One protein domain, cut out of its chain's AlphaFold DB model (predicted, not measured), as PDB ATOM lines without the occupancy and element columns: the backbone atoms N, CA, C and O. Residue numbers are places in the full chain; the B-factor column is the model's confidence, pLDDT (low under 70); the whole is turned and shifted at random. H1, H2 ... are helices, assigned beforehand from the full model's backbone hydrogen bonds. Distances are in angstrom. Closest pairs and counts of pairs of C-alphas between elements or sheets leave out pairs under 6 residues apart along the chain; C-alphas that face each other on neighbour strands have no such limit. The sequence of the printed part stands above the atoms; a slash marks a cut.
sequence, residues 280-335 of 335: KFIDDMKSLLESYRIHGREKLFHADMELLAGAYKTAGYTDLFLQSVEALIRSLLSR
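Overview. This is residues 280 to 335 of the 335 residues of an uncharacterized protein of Stylophora pistillata (UniProt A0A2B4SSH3). Three helices make a small up-and-down bundle: H2 and H3 lie side by side as a nearly straight-sided hairpin, and H1 slants over the open end of that hairpin, where residues 298 to 301 of H2 and residues 328 to 332 of H3 meet it. The centres of H1, H2 and H3 form a triangle, and each helix touches both of the others, though H1 does so by parts of H2 and H3 alone. The printed part has 56 residues, with three named helices in the order H1, H2, H3 and no named strand, and its class is all helix. It is compact, with a radius of gyration of the C-alphas of 11.4 A, and elongated in outline, with spans of 33 by 19 by 18 A.

Along the chain. The printed part begins with H1, residues 280 to 294, from Lys 280 to Ile 294. C-alpha 280 stands at (-23.036, 15.325, 1.006), and the first and last C-alphas of H1 are 21.0 A apart. Residues 295 to 297 make a tight link to the next helix. H2, residues 298 to 314, is the longest helix with 17 residues. It runs from C-alpha 298 at (-34.534, -2.539, 0.774) to C-alpha 314 at (-33.473, 11.092, 21.555), a length of 24.9 A. Residues 315 to 318 make a second tight link. H3, residues 319 to 333, has 15 residues and measures 21.2 A from first to last C-alpha, and it ends at C-alpha 333 at (-38.395, 5.391, -0.844). Ser 334 and Arg 335 follow it, and Arg 335 is the chain's last residue.

Arrangement. The three helices form an up-and-down bundle, in which each runs against the one before it in the chain. H1 and H2 are a helical hairpin: they touch, with residues 289 to 292 of H1 alone and residues 298 to 301 of H2 alone. Their closest C-alphas are those of Tyr 292 and Glu 298, 5.2 A apart. They run opposite ways at a shallow tilt of 35.0 degrees, only just short of steep. H2 and H3 are a second helical hairpin, and they touch with 8 pairs of C-alphas within 8 A. Their closest C-alphas are those of Ala 309 and Leu 322, 6.7 A apart. They run opposite ways at a shallow tilt of 1 degrees, and their centres are 11.0 A apart. H1 and H3 only just touch, with 3 pairs of C-alphas within 8 A, and H3 does so with residues 328 to 332 alone. Their closest C-alphas are those of Lys 286 and Leu 332, 7.3 A apart. They run the same way at a steep tilt of 36 degrees, only just past shallow. In H1 and H3 every O i to N i+4 pair is within hydrogen-bond range, while in H2 it is 11 of 13.

Size, cuts and confidence. The two C-alphas farthest apart are those of Ile 294 and Gly 316, at 33.1 A. The first and last printed C-alphas, of Lys 280 and Arg 335, are 19.6 A apart. The printed part has no cut, and both links between the helices are tight. The mean pLDDT of the printed part is 79.6, with 85 for H1, 79 for H2 and 78 for H3. Two residues are under 70, namely Gly 316 in the link from H2 to H3 and Arg 335 at the end of the chain, and there the model's confidence is low.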
ATOM      1  N   LYS A 280     -23.833  16.504   0.658       80.44
ATOM      2  CA  LYS A 280     -23.036  15.325   1.006       80.44
ATOM      3  C   LYS A 280     -23.841  14.316   1.829       80.44
ATOM      4  O   LYS A 280     -23.859  13.145   1.477       80.44
ATOM      5  N   PHE A 281     -24.573  14.769   2.849       80.75
ATOM      6  CA  PHE A 281     -25.462  13.905   3.632       80.75
ATOM      7  C   PHE A 281     -26.529  13.231   2.755       80.75
ATOM      8  O   PHE A 281     -26.796  12.038   2.888       80.75
ATOM      9  N   ILE A 282     -27.112  13.976   1.812       81.88
ATOM     10  CA  ILE A 282     -28.101  13.441   0.866       81.88
ATOM     11  C   ILE A 282     -27.484  12.355  -0.026       81.88
ATOM     12  O   ILE A 282     -28.117  11.328  -0.279       81.88
ATOM     13  N   ASP A 283     -26.266  12.573  -0.513       83.38
ATOM     14  CA  ASP A 283     -25.589  11.635  -1.406       83.38
ATOM     15  C   ASP A 283     -25.097  10.382  -0.665       83.38
ATOM     16  O   ASP A 283     -25.245   9.273  -1.184       83.38
ATOM     17  N   ASP A 284     -24.649  10.522   0.585       83.06
ATOM     18  CA  ASP A 284     -24.316   9.397   1.466       83.06
ATOM     19  C   ASP A 284     -25.552   8.516   1.732       83.06
ATOM     20  O   ASP A 284     -25.482   7.288   1.652       83.06
ATOM     21  N   MET A 285     -26.719   9.128   1.959       83.38
ATOM     22  CA  MET A 285     -27.985   8.411   2.168       83.38
ATOM     23  C   MET A 285     -28.467   7.673   0.911       83.38
ATOM     24  O   MET A 285     -28.980   6.557   1.010       83.38
ATOM     25  N   LYS A 286     -28.269   8.248  -0.283       85.62
ATOM     26  CA  LYS A 286     -28.538   7.557  -1.559       85.62
ATOM     27  C   LYS A 286     -27.600   6.372  -1.765       85.62
ATOM     28  O   LYS A 286     -28.055   5.302  -2.158       85.62
ATOM     29  N   SER A 287     -26.310   6.561  -1.489       87.12
ATOM     30  CA  SER A 287     -25.296   5.505  -1.580       87.12
ATOM     31  C   SER A 287     -25.624   4.340  -0.641       87.12
ATOM     32  O   SER A 287     -25.548   3.170  -1.026       87.12
ATOM     33  N   LEU A 288     -26.090   4.650   0.572       86.00
ATOM     34  CA  LEU A 288     -26.547   3.649   1.528       86.00
ATOM     35  C   LEU A 288     -27.776   2.883   1.017       86.00
ATOM     36  O   LEU A 288     -27.769   1.655   1.060       86.00
ATOM     37  N   LEU A 289     -28.801   3.568   0.496       85.56
ATOM     38  CA  LEU A 289     -29.978   2.908  -0.086       85.56
ATOM     39  C   LEU A 289     -29.590   1.971  -1.236       85.56
ATOM     40  O   LEU A 289     -30.055   0.833  -1.287       85.56
ATOM     41  N   GLU A 290     -28.703   2.417  -2.123       86.00
ATOM     42  CA  GLU A 290     -28.237   1.605  -3.246       86.00
ATOM     43  C   GLU A 290     -27.514   0.339  -2.763       86.00
ATOM     44  O   GLU A 290     -27.761  -0.755  -3.266       86.00
ATOM     45  N   SER A 291     -26.714   0.441  -1.698       88.31
ATOM     46  CA  SER A 291     -26.112  -0.731  -1.054       88.31
ATOM     47  C   SER A 291     -27.170  -1.718  -0.539       88.31
ATOM     48  O   SER A 291     -27.053  -2.925  -0.754       88.31
ATOM     49  N   TYR A 292     -28.254  -1.237   0.078       86.56
ATOM     50  CA  TYR A 292     -29.354  -2.105   0.521       86.56
ATOM     51  C   TYR A 292     -30.103  -2.748  -0.655       86.56
ATOM     52  O   TYR A 292     -30.488  -3.918  -0.554       86.56
ATOM     53  N   ARG A 293     -30.271  -2.030  -1.773       85.56
ATOM     54  CA  ARG A 293     -30.873  -2.552  -3.012       85.56
ATOM     55  C   ARG A 293     -30.036  -3.659  -3.631       85.56
ATOM     56  O   ARG A 293     -30.572  -4.730  -3.904       85.56
ATOM     57  N   ILE A 294     -28.723  -3.452  -3.748       87.94
ATOM     58  CA  ILE A 294     -27.773  -4.453  -4.261       87.94
ATOM     59  C   ILE A 294     -27.877  -5.770  -3.479       87.94
ATOM     60  O   ILE A 294     -27.791  -6.851  -4.057       87.94
ATOM     61  N   HIS A 295     -28.121  -5.699  -2.168       85.31
ATOM     62  CA  HIS A 295     -28.248  -6.876  -1.306       85.31
ATOM     63  C   HIS A 295     -29.688  -7.403  -1.166       85.31
ATOM     64  O   HIS A 295     -29.922  -8.313  -0.369       85.31
ATOM     65  N   GLY A 296     -30.663  -6.843  -1.894       84.25
ATOM     66  CA  GLY A 296     -32.076  -7.241  -1.829       84.25
ATOM     67  C   GLY A 296     -32.739  -6.974  -0.471       84.25
ATOM     68  O   GLY A 296     -33.711  -7.636  -0.109       84.25
ATOM     69  N   ARG A 297     -32.200  -6.035   0.314       87.06
ATOM     70  CA  ARG A 297     -32.602  -5.736   1.701       87.06
ATOM     71  C   ARG A 297     -33.318  -4.399   1.851       87.06
ATOM     72  O   ARG A 297     -33.413  -3.883   2.955       87.06
ATOM     73  N   GLU A 298     -33.875  -3.855   0.778       80.69
ATOM     74  CA  GLU A 298     -34.534  -2.539   0.774       80.69
ATOM     75  C   GLU A 298     -35.614  -2.380   1.863       80.69
ATOM     76  O   GLU A 298     -35.731  -1.328   2.479       80.69
ATOM     77  N   LYS A 299     -36.335  -3.455   2.207       78.69
ATOM     78  CA  LYS A 299     -37.318  -3.436   3.307       78.69
ATOM     79  C   LYS A 299     -36.700  -3.162   4.687       78.69
ATOM     80  O   LYS A 299     -37.377  -2.606   5.544       78.69
ATOM     81  N   LEU A 300     -35.443  -3.554   4.906       82.75
ATOM     82  CA  LEU A 300     -34.714  -3.296   6.153       82.75
ATOM     83  C   LEU A 300     -34.202  -1.859   6.222       82.75
ATOM     84  O   LEU A 300     -34.163  -1.290   7.306       82.75
ATOM     85  N   PHE A 301     -33.917  -1.244   5.071       83.50
ATOM     86  CA  PHE A 301     -33.487   0.151   5.015       83.50
ATOM     87  C   PHE A 301     -34.518   1.078   5.671       83.50
ATOM     88  O   PHE A 301     -34.147   1.924   6.473       83.50
ATOM     89  N   HIS A 302     -35.816   0.884   5.405       78.06
ATOM     90  CA  HIS A 302     -36.866   1.688   6.044       78.06
ATOM     91  C   HIS A 302     -36.822   1.583   7.577       78.06
ATOM     92  O   HIS A 302     -36.821   2.602   8.261       78.06
ATOM     93  N   ALA A 303     -36.748   0.363   8.113       80.62
ATOM     94  CA  ALA A 303     -36.706   0.135   9.558       80.62
ATOM     95  C   ALA A 303     -35.450   0.750  10.199       80.62
ATOM     96  O   ALA A 303     -35.531   1.391  11.247       80.62
ATOM     97  N   ASP A 304     -34.297   0.617   9.544       82.56
ATOM     98  CA  ASP A 304     -33.034   1.171  10.031       82.56
ATOM     99  C   ASP A 304     -33.025   2.708   9.980       82.56
ATOM    100  O   ASP A 304     -32.485   3.360  10.876       82.56
ATOM    101  N   MET A 305     -33.680   3.310   8.982       82.56
ATOM    102  CA  MET A 305     -33.819   4.764   8.876       82.56
ATOM    103  C   MET A 305     -34.789   5.345   9.912       82.56
ATOM    104  O   MET A 305     -34.533   6.424  10.450       82.56
ATOM    105  N   GLU A 306     -35.865   4.634  10.259       78.44
ATOM    106  CA  GLU A 306     -36.747   5.027  11.367       78.44
ATOM    107  C   GLU A 306     -36.025   4.972  12.718       78.44
ATOM    108  O   GLU A 306     -36.179   5.874  13.549       78.44
ATOM    109  N   LEU A 307     -35.182   3.958  12.929       81.56
ATOM    110  CA  LEU A 307     -34.333   3.866  14.119       81.56
ATOM    111  C   LEU A 307     -33.324   5.016  14.182       81.56
ATOM    112  O   LEU A 307     -33.125   5.597  15.251       81.56
ATOM    113  N   LEU A 308     -32.726   5.382  13.046       79.50
ATOM    114  CA  LEU A 308     -31.813   6.518  12.946       79.50
ATOM    115  C   LEU A 308     -32.517   7.842  13.286       79.50
ATOM    116  O   LEU A 308     -32.009   8.619  14.096       79.50
ATOM    117  N   ALA A 309     -33.717   8.076  12.746       77.00
ATOM    118  CA  ALA A 309     -34.530   9.248  13.079       77.00
ATOM    119  C   ALA A 309     -34.894   9.287  14.578       77.00
ATOM    120  O   ALA A 309     -34.773  10.328  15.229       77.00
ATOM    121  N   GLY A 310     -35.259   8.142  15.165       75.44
ATOM    122  CA  GLY A 310     -35.521   8.007  16.601       75.44
ATOM    123  C   GLY A 310     -34.287   8.269  17.474       75.44
ATOM    124  O   GLY A 310     -34.394   8.896  18.536       75.44
ATOM    125  N   ALA A 311     -33.107   7.850  17.018       75.62
ATOM    126  CA  ALA A 311     -31.840   8.126  17.686       75.62
ATOM    127  C   ALA A 311     -31.520   9.629  17.682       75.62
ATOM    128  O   ALA A 311     -31.193  10.176  18.737       75.62
ATOM    129  N   TYR A 312     -31.701  10.320  16.550       75.12
ATOM    130  CA  TYR A 312     -31.535  11.778  16.476       75.12
ATOM    131  C   TYR A 312     -32.538  12.522  17.361       75.12
ATOM    132  O   TYR A 312     -32.164  13.450  18.079       75.12
ATOM    133  N   LYS A 313     -33.795  12.076  17.405       74.75
ATOM    134  CA  LYS A 313     -34.804  12.653  18.302       74.75
ATOM    135  C   LYS A 313     -34.407  12.525  19.773       74.75
ATOM    136  O   LYS A 313     -34.500  13.485  20.532       74.75
ATOM    137  N   THR A 314     -33.915  11.356  20.173       74.31
ATOM    138  CA  THR A 314     -33.473  11.092  21.555       74.31
ATOM    139  C   THR A 314     -32.203  11.871  21.913       74.31
ATOM    140  O   THR A 314     -31.999  12.228  23.071       74.31
ATOM    141  N   ALA A 315     -31.362  12.167  20.921       71.00
ATOM    142  CA  ALA A 315     -30.143  12.950  21.080       71.00
ATOM    143  C   ALA A 315     -30.374  14.478  21.115       71.00
ATOM    144  O   ALA A 315     -29.414  15.219  21.311       71.00
ATOM    145  N   GLY A 316     -31.619  14.954  20.976       69.19
ATOM    146  CA  GLY A 316     -31.972  16.370  21.139       69.19
ATOM    147  C   GLY A 316     -31.728  17.245  19.906       69.19
ATOM    148  O   GLY A 316     -31.510  18.448  20.050       69.19
ATOM    149  N   TYR A 317     -31.744  16.662  18.703       71.69
ATOM    150  CA  TYR A 317     -31.644  17.413  17.447       71.69
ATOM    151  C   TYR A 317     -32.886  18.290  17.206       71.69
ATOM    152  O   TYR A 317     -33.966  18.009  17.722       71.69
ATOM    153  N   THR A 318     -32.731  19.361  16.419       73.12
ATOM    154  CA  THR A 318     -33.815  20.320  16.154       73.12
ATOM    155  C   THR A 318     -34.946  19.698  15.330       73.12
ATOM    156  O   THR A 318     -34.704  18.900  14.422       73.12
ATOM    157  N   ASP A 319     -36.186  20.123  15.589       72.88
ATOM    158  CA  ASP A 319     -37.370  19.621  14.872       72.88
ATOM    159  C   ASP A 319     -37.277  19.835  13.351       72.88
ATOM    160  O   ASP A 319     -37.692  18.979  12.575       72.88
ATOM    161  N   LEU A 320     -36.665  20.942  12.912       71.81
ATOM    162  CA  LEU A 320     -36.418  21.245  11.496       71.81
ATOM    163  C   LEU A 320     -35.469  20.241  10.826       71.81
ATOM    164  O   LEU A 320     -35.702  19.830   9.687       71.81
ATOM    165  N   PHE A 321     -34.406  19.826  11.521       75.38
ATOM    166  CA  PHE A 321     -33.482  18.816  11.012       75.38
ATOM    167  C   PHE A 321     -34.171  17.452  10.910       75.38
ATOM    168  O   PHE A 321     -34.097  16.803   9.869       75.38
ATOM    169  N   LEU A 322     -34.907  17.056  11.952       77.38
ATOM    170  CA  LEU A 322     -35.651  15.795  11.972       77.38
ATOM    171  C   LEU A 322     -36.681  15.730  10.838       77.38
ATOM    172  O   LEU A 322     -36.715  14.748  10.104       77.38
ATOM    173  N   GLN A 323     -37.441  16.807  10.620       78.50
ATOM    174  CA  GLN A 323     -38.384  16.906   9.500       78.50
ATOM    175  C   GLN A 323     -37.690  16.803   8.135       78.50
ATOM    176  O   GLN A 323     -38.228  16.183   7.218       78.50
ATOM    177  N   SER A 324     -36.489  17.370   7.997       78.81
ATOM    178  CA  SER A 324     -35.708  17.301   6.754       78.81
ATOM    179  C   SER A 324     -35.202  15.881   6.479       78.81
ATOM    180  O   SER A 324     -35.285  15.399   5.349       78.81
ATOM    181  N   VAL A 325     -34.748  15.172   7.516       78.19
ATOM    182  CA  VAL A 325     -34.329  13.764   7.431       78.19
ATOM    183  C   VAL A 325     -35.521  12.854   7.113       78.19
ATOM    184  O   VAL A 325     -35.432  12.027   6.208       78.19
ATOM    185  N   GLU A 326     -36.661  13.038   7.780       81.69
ATOM    186  CA  GLU A 326     -37.888  12.280   7.498       81.69
ATOM    187  C   GLU A 326     -38.396  12.513   6.066       81.69
ATOM    188  O   GLU A 326     -38.791  11.564   5.381       81.69
ATOM    189  N   ALA A 327     -38.356  13.756   5.581       81.06
ATOM    190  CA  ALA A 327     -38.729  14.090   4.209       81.06
ATOM    191  C   ALA A 327     -37.783  13.447   3.181       81.06
ATOM    192  O   ALA A 327     -38.247  12.938   2.156       81.06
ATOM    193  N   LEU A 328     -36.476  13.417   3.462       82.06
ATOM    194  CA  LEU A 328     -35.491  12.743   2.621       82.06
ATOM    195  C   LEU A 328     -35.751  11.236   2.550       82.06
ATOM    196  O   LEU A 328     -35.792  10.688   1.452       82.06
ATOM    197  N   ILE A 329     -35.984  10.576   3.689       79.88
ATOM    198  CA  ILE A 329     -36.283   9.135   3.743       79.88
ATOM    199  C   ILE A 329     -37.523   8.816   2.897       79.88
ATOM    200  O   ILE A 329     -37.484   7.913   2.061       79.88
ATOM    201  N   ARG A 330     -38.600   9.600   3.042       81.38
ATOM    202  CA  ARG A 330     -39.818   9.435   2.230       81.38
ATOM    203  C   ARG A 330     -39.553   9.640   0.739       81.38
ATOM    204  O   ARG A 330     -40.041   8.863  -0.074       81.38
ATOM    205  N   SER A 331     -38.768  10.656   0.379       81.81
ATOM    206  CA  SER A 331     -38.399  10.943  -1.012       81.81
ATOM    207  C   SER A 331     -37.601   9.796  -1.640       81.81
ATOM    208  O   SER A 331     -37.918   9.355  -2.745       81.81
ATOM    209  N   LEU A 332     -36.620   9.258  -0.913       79.25
ATOM    210  CA  LEU A 332     -35.770   8.162  -1.380       79.25
ATOM    211  C   LEU A 332     -36.540   6.852  -1.582       79.25
ATOM    212  O   LEU A 332     -36.213   6.107  -2.496       79.25
ATOM    213  N   LEU A 333     -37.568   6.601  -0.771       74.12
ATOM    214  CA  LEU A 333     -38.395   5.391  -0.844       74.12
ATOM    215  C   LEU A 333     -39.603   5.511  -1.782       74.12
ATOM    216  O   LEU A 333     -40.240   4.511  -2.096       74.12
ATOM    217  N   SER A 334     -39.928   6.726  -2.228       72.44
ATOM    218  CA  SER A 334     -40.990   6.976  -3.211       72.44
ATOM    219  C   SER A 334     -40.570   6.722  -4.668       72.44
ATOM    220  O   SER A 334     -41.404   6.841  -5.565       72.44
ATOM    221  N   ARG A 335     -39.292   6.395  -4.900       57.81
ATOM    222  CA  ARG A 335     -38.692   6.089  -6.206       57.81
ATOM    223  C   ARG A 335     -38.204   4.655  -6.248       57.81
ATOM    224  O   ARG A 335     -38.435   4.012  -7.290       57.81
TER     225      ARG A 335